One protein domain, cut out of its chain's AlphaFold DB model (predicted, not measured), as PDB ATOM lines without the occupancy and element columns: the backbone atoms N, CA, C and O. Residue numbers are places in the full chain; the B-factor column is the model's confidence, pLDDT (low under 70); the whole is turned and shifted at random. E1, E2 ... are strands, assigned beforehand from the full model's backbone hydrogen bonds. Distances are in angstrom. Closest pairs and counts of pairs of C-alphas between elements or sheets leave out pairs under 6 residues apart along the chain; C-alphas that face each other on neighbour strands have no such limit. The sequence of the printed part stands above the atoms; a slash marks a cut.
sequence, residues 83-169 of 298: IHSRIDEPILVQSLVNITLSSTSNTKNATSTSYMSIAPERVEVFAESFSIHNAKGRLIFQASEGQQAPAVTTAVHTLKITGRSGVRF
ATOM      1  N   ILE A  83    -136.688 -45.356  47.918       87.69
ATOM      2  CA  ILE A  83    -136.672 -45.445  46.458       87.69
ATOM      3  C   ILE A  83    -137.154 -46.848  46.106       87.69
ATOM      4  O   ILE A  83    -136.585 -47.835  46.570       87.69
ATOM      5  N   HIS A  84    -138.209 -46.939  45.302       86.81
ATOM      6  CA  HIS A  84    -138.769 -48.207  44.849       86.81
ATOM      7  C   HIS A  84    -139.017 -48.148  43.345       86.81
ATOM      8  O   HIS A  84    -139.485 -47.131  42.831       86.81
ATOM      9  N   SER A  85    -138.715 -49.249  42.660       88.31
ATOM     10  CA  SER A  85    -139.169 -49.479  41.289       88.31
ATOM     11  C   SER A  85    -140.611 -49.994  41.278       88.31
ATOM     12  O   SER A  85    -141.198 -50.264  42.333       88.31
ATOM     13  N   ARG A  86    -141.189 -50.150  40.084       85.12
ATOM     14  CA  ARG A  86    -142.443 -50.892  39.913       85.12
ATOM     15  C   ARG A  86    -142.230 -52.360  40.293       85.12
ATOM     16  O   ARG A  86    -141.107 -52.858  40.336       85.12
ATOM     17  N   ILE A  87    -143.333 -53.043  40.590       86.25
ATOM     18  CA  ILE A  87    -143.325 -54.482  40.866       86.25
ATOM     19  C   ILE A  87    -142.729 -55.196  39.645       86.25
ATOM     20  O   ILE A  87    -143.087 -54.866  38.518       86.25
ATOM     21  N   ASP A  88    -141.800 -56.121  39.891       85.12
ATOM     22  CA  ASP A  88    -141.067 -56.903  38.885       85.12
ATOM     23  C   ASP A  88    -140.145 -56.109  37.932       85.12
ATOM     24  O   ASP A  88    -139.604 -56.677  36.984       85.12
ATOM     25  N   GLU A  89    -139.878 -54.826  38.203       86.81
ATOM     26  CA  GLU A  89    -138.901 -54.024  37.451       86.81
ATOM     27  C   GLU A  89    -137.648 -53.727  38.302       86.81
ATOM     28  O   GLU A  89    -137.775 -53.266  39.441       86.81
ATOM     29  N   PRO A  90    -136.417 -53.919  37.788       87.25
ATOM     30  CA  PRO A  90    -135.202 -53.584  38.526       87.25
ATOM     31  C   PRO A  90    -134.999 -52.066  38.634       87.25
ATOM     32  O   PRO A  90    -135.368 -51.307  37.741       87.25
ATOM     33  N   ILE A  91    -134.338 -51.617  39.704       88.62
ATOM     34  CA  ILE A  91    -133.818 -50.245  39.785       88.62
ATOM     35  C   ILE A  91    -132.505 -50.202  38.998       88.62
ATOM     36  O   ILE A  91    -131.519 -50.812  39.409       88.62
ATOM     37  N   LEU A  92    -132.487 -49.479  37.878       87.19
ATOM     38  CA  LEU A  92    -131.271 -49.222  37.106       87.19
ATOM     39  C   LEU A  92    -130.680 -47.866  37.505       87.19
ATOM     40  O   LEU A  92    -131.316 -46.830  37.323       87.19
ATOM     41  N   VAL A  93    -129.449 -47.873  38.013       87.75
ATOM     42  CA  VAL A  93    -128.669 -46.658  38.287       87.75
ATOM     43  C   VAL A  93    -127.469 -46.649  37.350       87.75
ATOM     44  O   VAL A  93    -126.619 -47.533  37.427       87.75
ATOM     45  N   GLN A  94    -127.399 -45.656  36.465       86.00
ATOM     46  CA  GLN A  94    -126.291 -45.474  35.531       86.00
ATOM     47  C   GLN A  94    -125.627 -44.124  35.789       86.00
ATOM     48  O   GLN A  94    -126.298 -43.097  35.857       86.00
ATOM     49  N   SER A  95    -124.303 -44.129  35.915       85.44
ATOM     50  CA  SER A  95    -123.495 -42.927  36.108       85.44
ATOM     51  C   SER A  95    -122.294 -42.957  35.171       85.44
ATOM     52  O   SER A  95    -121.739 -44.020  34.901       85.44
ATOM     53  N   LEU A  96    -121.900 -41.785  34.669       86.69
ATOM     54  CA  LEU A  96    -120.640 -41.593  33.937       86.69
ATOM     55  C   LEU A  96    -119.433 -41.508  34.884       86.69
ATOM     56  O   LEU A  96    -118.289 -41.600  34.448       86.69
ATOM     57  N   VAL A  97    -119.700 -41.300  36.174       89.12
ATOM     58  CA  VAL A  97    -118.712 -41.168  37.248       89.12
ATOM     59  C   VAL A  97    -119.049 -42.204  38.328       89.12
ATOM     60  O   VAL A  97    -119.850 -43.113  38.116       89.12
ATOM     61  N   ASN A  98    -118.450 -42.086  39.505       89.62
ATOM     62  CA  ASN A  98    -118.603 -43.064  40.568       89.62
ATOM     63  C   ASN A  98    -120.011 -43.011  41.173       89.62
ATOM     64  O   ASN A  98    -120.562 -41.932  41.399       89.62
ATOM     65  N   ILE A  99    -120.566 -44.182  41.480       92.25
ATOM     66  CA  ILE A  99    -121.768 -44.325  42.307       92.25
ATOM     67  C   ILE A  99    -121.300 -44.622  43.727       92.25
ATOM     68  O   ILE A  99    -120.660 -45.647  43.953       92.25
ATOM     69  N   THR A 100    -121.616 -43.744  44.677       90.12
ATOM     70  CA  THR A 100    -121.267 -43.917  46.089       90.12
ATOM     71  C   THR A 100    -122.514 -44.191  46.923       90.12
ATOM     72  O   THR A 100    -123.483 -43.436  46.910       90.12
ATOM     73  N   LEU A 101    -122.490 -45.292  47.665       89.38
ATOM     74  CA  LEU A 101    -123.471 -45.627  48.688       89.38
ATOM     75  C   LEU A 101    -122.801 -45.411  50.036       89.38
ATOM     76  O   LEU A 101    -121.753 -45.998  50.287       89.38
ATOM     77  N   SER A 102    -123.379 -44.584  50.898       88.06
ATOM     78  CA  SER A 102    -122.872 -44.361  52.249       88.06
ATOM     79  C   SER A 102    -123.944 -44.671  53.282       88.06
ATOM     80  O   SER A 102    -125.128 -44.388  53.095       88.06
ATOM     81  N   SER A 103    -123.520 -45.283  54.379       85.38
ATOM     82  CA  SER A 103    -124.362 -45.551  55.536       85.38
ATOM     83  C   SER A 103    -123.600 -45.158  56.787       85.38
ATOM     84  O   SER A 103    -122.501 -45.654  57.040       85.38
ATOM     85  N   THR A 104    -124.197 -44.271  57.575       81.62
ATOM     86  CA  THR A 104    -123.633 -43.809  58.842       81.62
ATOM     87  C   THR A 104    -124.398 -44.460  59.978       81.62
ATOM     88  O   THR A 104    -125.603 -44.239  60.117       81.62
ATOM     89  N   SER A 105    -123.710 -45.243  60.809       72.50
ATOM     90  CA  SER A 105    -124.293 -45.714  62.063       72.50
ATOM     91  C   SER A 105    -123.985 -44.727  63.186       72.50
ATOM     92  O   SER A 105    -122.834 -44.350  63.387       72.50
ATOM     93  N   ASN A 106    -125.014 -44.335  63.939       67.69
ATOM     94  CA  ASN A 106    -124.897 -43.528  65.161       67.69
ATOM     95  C   ASN A 106    -124.978 -44.404  66.424       67.69
ATOM     96  O   ASN A 106    -125.510 -44.007  67.460       67.69
ATOM     97  N   THR A 107    -124.486 -45.638  66.349       62.44
ATOM     98  CA  THR A 107    -124.488 -46.553  67.489       62.44
ATOM     99  C   THR A 107    -123.159 -46.453  68.234       62.44
ATOM    100  O   THR A 107    -122.179 -47.053  67.809       62.44
ATOM    101  N   LYS A 108    -123.170 -45.758  69.386       53.56
ATOM    102  CA  LYS A 108    -122.090 -45.651  70.399       53.56
ATOM    103  C   LYS A 108    -120.976 -44.622  70.133       53.56
ATOM    104  O   LYS A 108    -119.814 -44.995  70.043       53.56
ATOM    105  N   ASN A 109    -121.303 -43.325  70.113       56.81
ATOM    106  CA  ASN A 109    -120.342 -42.197  70.166       56.81
ATOM    107  C   ASN A 109    -119.233 -42.167  69.087       56.81
ATOM    108  O   ASN A 109    -118.382 -41.283  69.121       56.81
ATOM    109  N   ALA A 110    -119.260 -43.083  68.120       56.75
ATOM    110  CA  ALA A 110    -118.374 -43.149  66.973       56.75
ATOM    111  C   ALA A 110    -119.239 -43.206  65.713       56.75
ATOM    112  O   ALA A 110    -120.126 -44.051  65.586       56.75
ATOM    113  N   THR A 111    -119.007 -42.275  64.793       62.88
ATOM    114  CA  THR A 111    -119.641 -42.265  63.476       62.88
ATOM    115  C   THR A 111    -118.914 -43.267  62.582       62.88
ATOM    116  O   THR A 111    -118.012 -42.880  61.840       62.88
ATOM    117  N   SER A 112    -119.267 -44.554  62.655       64.19
ATOM    118  CA  SER A 112    -118.795 -45.521  61.656       64.19
ATOM    119  C   SER A 112    -119.527 -45.234  60.344       64.19
ATOM    120  O   SER A 112    -120.728 -45.497  60.208       64.19
ATOM    121  N   THR A 113    -118.814 -44.635  59.390       78.44
ATOM    122  CA  THR A 113    -119.282 -44.416  58.020       78.44
ATOM    123  C   THR A 113    -118.802 -45.569  57.155       78.44
ATOM    124  O   THR A 113    -117.622 -45.686  56.833       78.44
ATOM    125  N   SER A 114    -119.723 -46.449  56.776       86.31
ATOM    126  CA  SER A 114    -119.447 -47.422  55.722       86.31
ATOM    127  C   SER A 114    -119.748 -46.778  54.378       86.31
ATOM    128  O   SER A 114    -120.782 -46.118  54.233       86.31
ATOM    129  N   TYR A 115    -118.878 -46.969  53.391       90.62
ATOM    130  CA  TYR A 115    -119.177 -46.568  52.025       90.62
ATOM    131  C   TYR A 115    -118.785 -47.641  51.015       90.62
ATOM    132  O   TYR A 115    -117.819 -48.378  51.186       90.62
ATOM    133  N   MET A 116    -119.557 -47.715  49.941       92.06
ATOM    134  CA  MET A 116    -119.307 -48.551  48.778       92.06
ATOM    135  C   MET A 116    -119.289 -47.647  47.551       92.06
ATOM    136  O   MET A 116    -120.235 -46.899  47.320       92.06
ATOM    137  N   SER A 117    -118.210 -47.699  46.780       92.88
ATOM    138  CA  SER A 117    -118.011 -46.906  45.572       92.88
ATOM    139  C   SER A 117    -117.854 -47.828  44.372       92.88
ATOM    140  O   SER A 117    -116.968 -48.682  44.347       92.88
ATOM    141  N   ILE A 118    -118.715 -47.658  43.373       94.06
ATOM    142  CA  ILE A 118    -118.625 -48.342  42.084       94.06
ATOM    143  C   ILE A 118    -118.099 -47.321  41.075       94.06
ATOM    144  O   ILE A 118    -118.798 -46.368  40.731       94.06
ATOM    145  N   ALA A 119    -116.862 -47.514  40.626       90.94
ATOM    146  CA  ALA A 119    -116.198 -46.729  39.592       90.94
ATOM    147  C   ALA A 119    -116.037 -47.572  38.308       90.94
ATOM    148  O   ALA A 119    -116.108 -48.800  38.383       90.94
ATOM    149  N   PRO A 120    -115.768 -46.959  37.137       87.44
ATOM    150  CA  PRO A 120    -115.685 -47.686  35.864       87.44
ATOM    151  C   PRO A 120    -114.713 -48.877  35.852       87.44
ATOM    152  O   PRO A 120    -114.963 -49.864  35.170       87.44
ATOM    153  N   GLU A 121    -113.625 -48.804  36.623       88.44
ATOM    154  CA  GLU A 121    -112.573 -49.832  36.647       88.44
ATOM    155  C   GLU A 121    -112.424 -50.540  37.999       88.44
ATOM    156  O   GLU A 121    -111.634 -51.476  38.122       88.44
ATOM    157  N   ARG A 122    -113.138 -50.097  39.040       86.94
ATOM    158  CA  ARG A 122    -112.965 -50.647  40.391       86.94
ATOM    159  C   ARG A 122    -114.223 -50.540  41.233       86.94
ATOM    160  O   ARG A 122    -114.984 -49.583  41.124       86.94
ATOM    161  N   VAL A 123    -114.384 -51.508  42.125       89.62
ATOM    162  CA  VAL A 123    -115.387 -51.482  43.189       89.62
ATOM    163  C   VAL A 123    -114.642 -51.429  44.513       89.62
ATOM    164  O   VAL A 123    -113.899 -52.350  44.846       89.62
ATOM    165  N   GLU A 124    -114.816 -50.336  45.245       89.88
ATOM    166  CA  GLU A 124    -114.190 -50.102  46.544       89.88
ATOM    167  C   GLU A 124    -115.251 -50.209  47.635       89.88
ATOM    168  O   GLU A 124    -116.324 -49.614  47.536       89.88
ATOM    169  N   VAL A 125    -114.956 -50.972  48.685       90.00
ATOM    170  CA  VAL A 125    -115.834 -51.124  49.845       90.00
ATOM    171  C   VAL A 125    -115.028 -50.802  51.092       90.00
ATOM    172  O   VAL A 125    -114.015 -51.443  51.361       90.00
ATOM    173  N   PHE A 126    -115.494 -49.819  51.853       87.62
ATOM    174  CA  PHE A 126    -114.970 -49.458  53.160       87.62
ATOM    175  C   PHE A 126    -116.049 -49.744  54.203       87.62
ATOM    176  O   PHE A 126    -117.039 -49.017  54.308       87.62
ATOM    177  N   ALA A 127    -115.884 -50.846  54.928       84.56
ATOM    178  CA  ALA A 127    -116.799 -51.294  55.970       84.56
ATOM    179  C   ALA A 127    -116.051 -52.182  56.975       84.56
ATOM    180  O   ALA A 127    -115.097 -52.861  56.604       84.56
ATOM    181  N   GLU A 128    -116.521 -52.220  58.224       81.81
ATOM    182  CA  GLU A 128    -115.985 -53.115  59.266       81.81
ATOM    183  C   GLU A 128    -116.190 -54.603  58.909       81.81
ATOM    184  O   GLU A 128    -115.373 -55.467  59.239       81.81
ATOM    185  N   SER A 129    -117.286 -54.907  58.205       84.38
ATOM    186  CA  SER A 129    -117.612 -56.247  57.722       84.38
ATOM    187  C   SER A 129    -118.312 -56.183  56.366       84.38
ATOM    188  O   SER A 129    -119.263 -55.423  56.179       84.38
ATOM    189  N   PHE A 130    -117.867 -57.010  55.424       87.12
ATOM    190  CA  PHE A 130    -118.472 -57.202  54.110       87.12
ATOM    191  C   PHE A 130    -118.854 -58.670  53.941       87.12
ATOM    192  O   PHE A 130    -118.020 -59.555  54.129       87.12
ATOM    193  N   SER A 131    -120.109 -58.947  53.584       89.00
ATOM    194  CA  SER A 131    -120.614 -60.310  53.402       89.00
ATOM    195  C   SER A 131    -121.479 -60.434  52.149       89.00
ATOM    196  O   SER A 131    -122.272 -59.553  51.824       89.00
ATOM    197  N   ILE A 132    -121.313 -61.546  51.435       89.00
ATOM    198  CA  ILE A 132    -122.100 -61.914  50.257       89.00
ATOM    199  C   ILE A 132    -122.874 -63.183  50.597       89.00
ATOM    200  O   ILE A 132    -122.285 -64.196  50.987       89.00
ATOM    201  N   HIS A 133    -124.190 -63.134  50.414       88.06
ATOM    202  CA  HIS A 133    -125.105 -64.243  50.666       88.06
ATOM    203  C   HIS A 133    -125.754 -64.714  49.362       88.06
ATOM    204  O   HIS A 133    -125.925 -63.941  48.421       88.06
ATOM    205  N   ASN A 134    -126.131 -65.989  49.301       88.19
ATOM    206  CA  ASN A 134    -126.943 -66.503  48.200       88.19
ATOM    207  C   ASN A 134    -128.425 -66.102  48.358       88.19
ATOM    208  O   ASN A 134    -128.845 -65.628  49.411       88.19
ATOM    209  N   ALA A 135    -129.250 -66.388  47.344       87.94
ATOM    210  CA  ALA A 135    -130.698 -66.129  47.381       87.94
ATOM    211  C   ALA A 135    -131.449 -66.849  48.523       87.94
ATOM    212  O   ALA A 135    -132.576 -66.493  48.847       87.94
ATOM    213  N   LYS A 136    -130.833 -67.865  49.144       90.69
ATOM    214  CA  LYS A 136    -131.366 -68.607  50.299       90.69
ATOM    215  C   LYS A 136    -130.824 -68.083  51.642       90.69
ATOM    216  O   LYS A 136    -131.062 -68.713  52.667       90.69
ATOM    217  N   GLY A 137    -130.053 -66.991  51.648       86.56
ATOM    218  CA  GLY A 137    -129.450 -66.382  52.840       86.56
ATOM    219  C   GLY A 137    -128.155 -67.036  53.348       86.56
ATOM    220  O   GLY A 137    -127.578 -66.571  54.330       86.56
ATOM    221  N   ARG A 138    -127.642 -68.088  52.698       86.94
ATOM    222  CA  ARG A 138    -126.389 -68.755  53.096       86.94
ATOM    223  C   ARG A 138    -125.179 -67.906  52.707       86.94
ATOM    224  O   ARG A 138    -125.100 -67.441  51.570       86.94
ATOM    225  N   LEU A 139    -124.228 -67.765  53.630       82.94
ATOM    226  CA  LEU A 139    -122.967 -67.057  53.410       82.94
ATOM    227  C   LEU A 139    -122.143 -67.718  52.293       82.94
ATOM    228  O   LEU A 139    -121.994 -68.940  52.266       82.94
ATOM    229  N   ILE A 140    -121.609 -66.899  51.388       85.56
ATOM    230  CA  ILE A 140    -120.713 -67.290  50.290       85.56
ATOM    231  C   ILE A 140    -119.300 -66.774  50.581       85.56
ATOM    232  O   ILE A 140    -118.330 -67.533  50.533       85.56
ATOM    233  N   PHE A 141    -119.197 -65.485  50.899       85.00
ATOM    234  CA  PHE A 141    -117.941 -64.769  51.091       85.00
ATOM    235  C   PHE A 141    -118.099 -63.767  52.230       85.00
ATOM    236  O   PHE A 141    -119.115 -63.076  52.287       85.00
ATOM    237  N   GLN A 142    -117.100 -63.670  53.103       84.69
ATOM    238  CA  GLN A 142    -117.030 -62.658  54.146       84.69
ATOM    239  C   GLN A 142    -115.611 -62.115  54.268       84.69
ATOM    240  O   GLN A 142    -114.656 -62.885  54.339       84.69
ATOM    241  N   ALA A 143    -115.485 -60.798  54.354       84.75
ATOM    242  CA  ALA A 143    -114.267 -60.118  54.763       84.75
ATOM    243  C   ALA A 143    -114.600 -59.265  55.987       84.75
ATOM    244  O   ALA A 143    -115.474 -58.404  55.916       84.75
ATOM    245  N   SER A 144    -113.958 -59.540  57.118       81.44
ATOM    246  CA  SER A 144    -114.193 -58.802  58.360       81.44
ATOM    247  C   SER A 144    -112.883 -58.613  59.103       81.44
ATOM    248  O   SER A 144    -112.038 -59.514  59.138       81.44
ATOM    249  N   GLU A 145    -112.737 -57.460  59.744       71.62
ATOM    250  CA  GLU A 145    -111.693 -57.261  60.743       71.62
ATOM    251  C   GLU A 145    -112.125 -58.009  62.014       71.62
ATOM    252  O   GLU A 145    -112.947 -57.540  62.798       71.62
ATOM    253  N   GLY A 146    -111.696 -59.267  62.147       61.62
ATOM    254  CA  GLY A 146    -111.969 -60.062  63.341       61.62
ATOM    255  C   GLY A 146    -111.209 -59.499  64.544       61.62
ATOM    256  O   GLY A 146    -110.207 -58.811  64.385       61.62
ATOM    257  N   GLN A 147    -111.625 -59.854  65.764       55.84
ATOM    258  CA  GLN A 147    -111.013 -59.375  67.018       55.84
ATOM    259  C   GLN A 147    -109.501 -59.653  67.169       55.84
ATOM    260  O   GLN A 147    -108.888 -59.122  68.091       55.84
ATOM    261  N   GLN A 148    -108.897 -60.482  66.308       48.16
ATOM    262  CA  GLN A 148    -107.487 -60.889  66.395       48.16
ATOM    263  C   GLN A 148    -106.699 -60.760  65.074       48.16
ATOM    264  O   GLN A 148    -105.476 -60.675  65.133       48.16
ATOM    265  N   ALA A 149    -107.352 -60.724  63.902       50.38
ATOM    266  CA  ALA A 149    -106.718 -60.507  62.593       50.38
ATOM    267  C   ALA A 149    -107.777 -60.244  61.498       50.38
ATOM    268  O   ALA A 149    -108.911 -60.723  61.628       50.38
ATOM    269  N   PRO A 150    -107.427 -59.553  60.392       61.28
ATOM    270  CA  PRO A 150    -108.282 -59.499  59.210       61.28
ATOM    271  C   PRO A 150    -108.470 -60.915  58.652       61.28
ATOM    272  O   PRO A 150    -107.505 -61.580  58.273       61.28
ATOM    273  N   ALA A 151    -109.718 -61.383  58.614       60.56
ATOM    274  CA  ALA A 151    -110.061 -62.724  58.157       60.56
ATOM    275  C   ALA A 151    -110.950 -62.643  56.911       60.56
ATOM    276  O   ALA A 151    -112.031 -62.046  56.928       60.56
ATOM    277  N   VAL A 152    -110.501 -63.283  55.829       71.44
ATOM    278  CA  VAL A 152    -111.315 -63.531  54.634       71.44
ATOM    279  C   VAL A 152    -111.812 -64.967  54.710       71.44
ATOM    280  O   VAL A 152    -111.041 -65.912  54.555       71.44
ATOM    281  N   THR A 153    -113.103 -65.132  54.971       68.25
ATOM    282  CA  THR A 153    -113.746 -66.443  55.065       68.25
ATOM    283  C   THR A 153    -114.533 -66.714  53.792       68.25
ATOM    284  O   THR A 153    -115.396 -65.931  53.393       68.25
ATOM    285  N   THR A 154    -114.266 -67.850  53.156       71.94
ATOM    286  CA  THR A 154    -115.067 -68.354  52.037       71.94
ATOM    287  C   THR A 154    -115.819 -69.590  52.506       71.94
ATOM    288  O   THR A 154    -115.224 -70.536  53.009       71.94
ATOM    289  N   ALA A 155    -117.146 -69.567  52.393       66.75
ATOM    290  CA  ALA A 155    -118.018 -70.667  52.822       66.75
ATOM    291  C   ALA A 155    -118.492 -71.536  51.637       66.75
ATOM    292  O   ALA A 155    -119.350 -72.414  51.783       66.75
ATOM    293  N   VAL A 156    -117.941 -71.273  50.449       69.94
ATOM    294  CA  VAL A 156    -118.177 -72.029  49.219       69.94
ATOM    295  C   VAL A 156    -117.252 -73.236  49.115       69.94
ATOM    296  O   VAL A 156    -116.117 -73.213  49.572       69.94
ATOM    297  N   HIS A 157    -117.733 -74.285  48.447       61.88
ATOM    298  CA  HIS A 157    -116.976 -75.521  48.230       61.88
ATOM    299  C   HIS A 157    -115.826 -75.373  47.219       61.88
ATOM    300  O   HIS A 157    -114.999 -76.271  47.095       61.88
ATOM    301  N   THR A 158    -115.758 -74.264  46.475       59.00
ATOM    302  CA  THR A 158    -114.713 -74.033  45.472       59.00
ATOM    303  C   THR A 158    -114.401 -72.544  45.376       59.00
ATOM    304  O   THR A 158    -115.274 -71.746  45.040       59.00
ATOM    305  N   LEU A 159    -113.146 -72.176  45.643       65.00
ATOM    306  CA  LEU A 159    -112.603 -70.843  45.395       65.00
ATOM    307  C   LEU A 159    -111.645 -70.935  44.205       65.00
ATOM    308  O   LEU A 159    -110.561 -71.503  44.320       65.00
ATOM    309  N   LYS A 160    -112.047 -70.398  43.050       66.94
ATOM    310  CA  LYS A 160    -111.198 -70.339  41.855       66.94
ATOM    311  C   LYS A 160    -110.599 -68.943  41.734       66.94
ATOM    312  O   LYS A 160    -111.335 -67.976  41.576       66.94
ATOM    313  N   ILE A 161    -109.273 -68.845  41.773       67.31
ATOM    314  CA  ILE A 161    -108.562 -67.570  41.636       67.31
ATOM    315  C   ILE A 161    -107.917 -67.528  40.252       67.31
ATOM    316  O   ILE A 161    -106.893 -68.155  40.003       67.31
ATOM    317  N   THR A 162    -108.548 -66.810  39.325       61.28
ATOM    318  CA  THR A 162    -108.049 -66.608  37.959       61.28
ATOM    319  C   THR A 162    -107.199 -65.343  37.900       61.28
ATOM    320  O   THR A 162    -107.616 -64.319  37.366       61.28
ATOM    321  N   GLY A 163    -106.015 -65.392  38.509       63.75
ATOM    322  CA  GLY A 163    -105.012 -64.332  38.414       63.75
ATOM    323  C   GLY A 163    -103.854 -64.775  37.527       63.75
ATOM    324  O   GLY A 163    -103.402 -65.911  37.638       63.75
ATOM    325  N   ARG A 164    -103.328 -63.874  36.688       63.66
ATOM    326  CA  ARG A 164    -102.160 -64.144  35.821       63.66
ATOM    327  C   ARG A 164    -100.914 -64.581  36.616       63.66
ATOM    328  O   ARG A 164    -100.061 -65.268  36.071       63.66
ATOM    329  N   SER A 165    -100.860 -64.213  37.898       62.03
ATOM    330  CA  SER A 165     -99.782 -64.536  38.845       62.03
ATOM    331  C   SER A 165    -100.207 -65.498  39.965       62.03
ATOM    332  O   SER A 165     -99.460 -65.680  40.923       62.03
ATOM    333  N   GLY A 166    -101.400 -66.099  39.878       69.31
ATOM    334  CA  GLY A 166    -101.922 -66.994  40.915       69.31
ATOM    335  C   GLY A 166    -102.117 -66.313  42.278       69.31
ATOM    336  O   GLY A 166    -102.465 -65.135  42.355       69.31
ATOM    337  N   VAL A 167    -101.915 -67.077  43.355       71.56
ATOM    338  CA  VAL A 167    -102.027 -66.629  44.753       71.56
ATOM    339  C   VAL A 167    -100.667 -66.753  45.417       71.56
ATOM    340  O   VAL A 167    -100.077 -67.832  45.407       71.56
ATOM    341  N   ARG A 168    -100.182 -65.673  46.033       67.25
ATOM    342  CA  ARG A 168     -98.997 -65.711  46.892       67.25
ATOM    343  C   ARG A 168     -99.443 -65.772  48.348       67.25
ATOM    344  O   ARG A 168    -100.084 -64.847  48.835       67.25
ATOM    345  N   PHE A 169     -99.069 -66.840  49.039       70.25
ATOM    346  CA  PHE A 169     -99.187 -66.922  50.491       70.25
ATOM    347  C   PHE A 169     -97.969 -66.226  51.114       70.25
ATOM    348  O   PHE A 169     -96.854 -66.367  50.609       70.25
TER     349      PHE A 169
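Overview. This is residues 83 to 169 of the 298 residues of an uncharacterized protein of Varroa destructor (UniProt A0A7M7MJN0). Two small three-stranded sheets, E1 to E3 and E4 to E6, stand one after the other as an open, broken row; they join at the turn between E3 and E4, where the strands change direction, and neither sheet covers the other. Long ends without named elements lie before E1 and after E6, and residues 84 to 90 and 160 to 169 stick out free. The printed part has 87 residues, with no named helix and six named strands, E1 E2 E3 E4 E5 E6 along the chain; the sheet orders are E1 - E2 - E3 and E4 - E5 - E6, both antiparallel. The class is all strand, though only 37 of the 87 residues are in named elements. The whole is loose, with a radius of gyration of the C-alphas of 16.6 A and spans of 44 by 38 by 31 A.

Arrangement. E1, residues 99 to 105, and E2, residues 112 to 119, form an antiparallel hairpin at 171 degrees; N 101 and O 116 are within hydrogen-bond range at 2.8 A. E2 and E3, residues 122 to 126, form a hairpin at 177 degrees, with N 117 and O 124 at 2.8 A. These three strands are a meander, each the antiparallel neighbour of the one before, with E1 and E3 as edge strands. E3 and E4, residues 129 to 133, meet only through their link. E4 and E5, residues 139 to 145, form a hairpin at 178 degrees, with N 130 and O 143 at 2.8 A. E5 and E6, residues 150 to 154, form a hairpin at 176 degrees, with N 142 and O 153 at 2.8 A. E4, E5 and E6 are a second meander. E1 and E2 are each apart from E4, E5 and E6, and E3 is apart from E5 and E6.

Along the chain. E1 begins at C-alpha 99, (-121.768, -44.325, 42.307), and is 20.0 A long. E2, the longest strand with 8 residues, measures 22.2 A, and E3 13.0 A. E4 begins at C-alpha 129, (-117.612, -56.247, 57.722), and is 13.0 A long. E5 measures 16.6 A, and E6 13.3 A, ending at C-alpha 154, (-115.067, -68.354, 52.037).

Size, cuts and confidence. The C-alphas of Arg 86 and Phe 169, the two farthest apart, are 47.3 A from each other. The printed part has no cut. The link from E1 to E2 is short, and the other four links are tight. The mean pLDDT of the printed part is 78.4; residues 106 to 112, 146 to 151, 153, 155 to 166 and 168 are under 70.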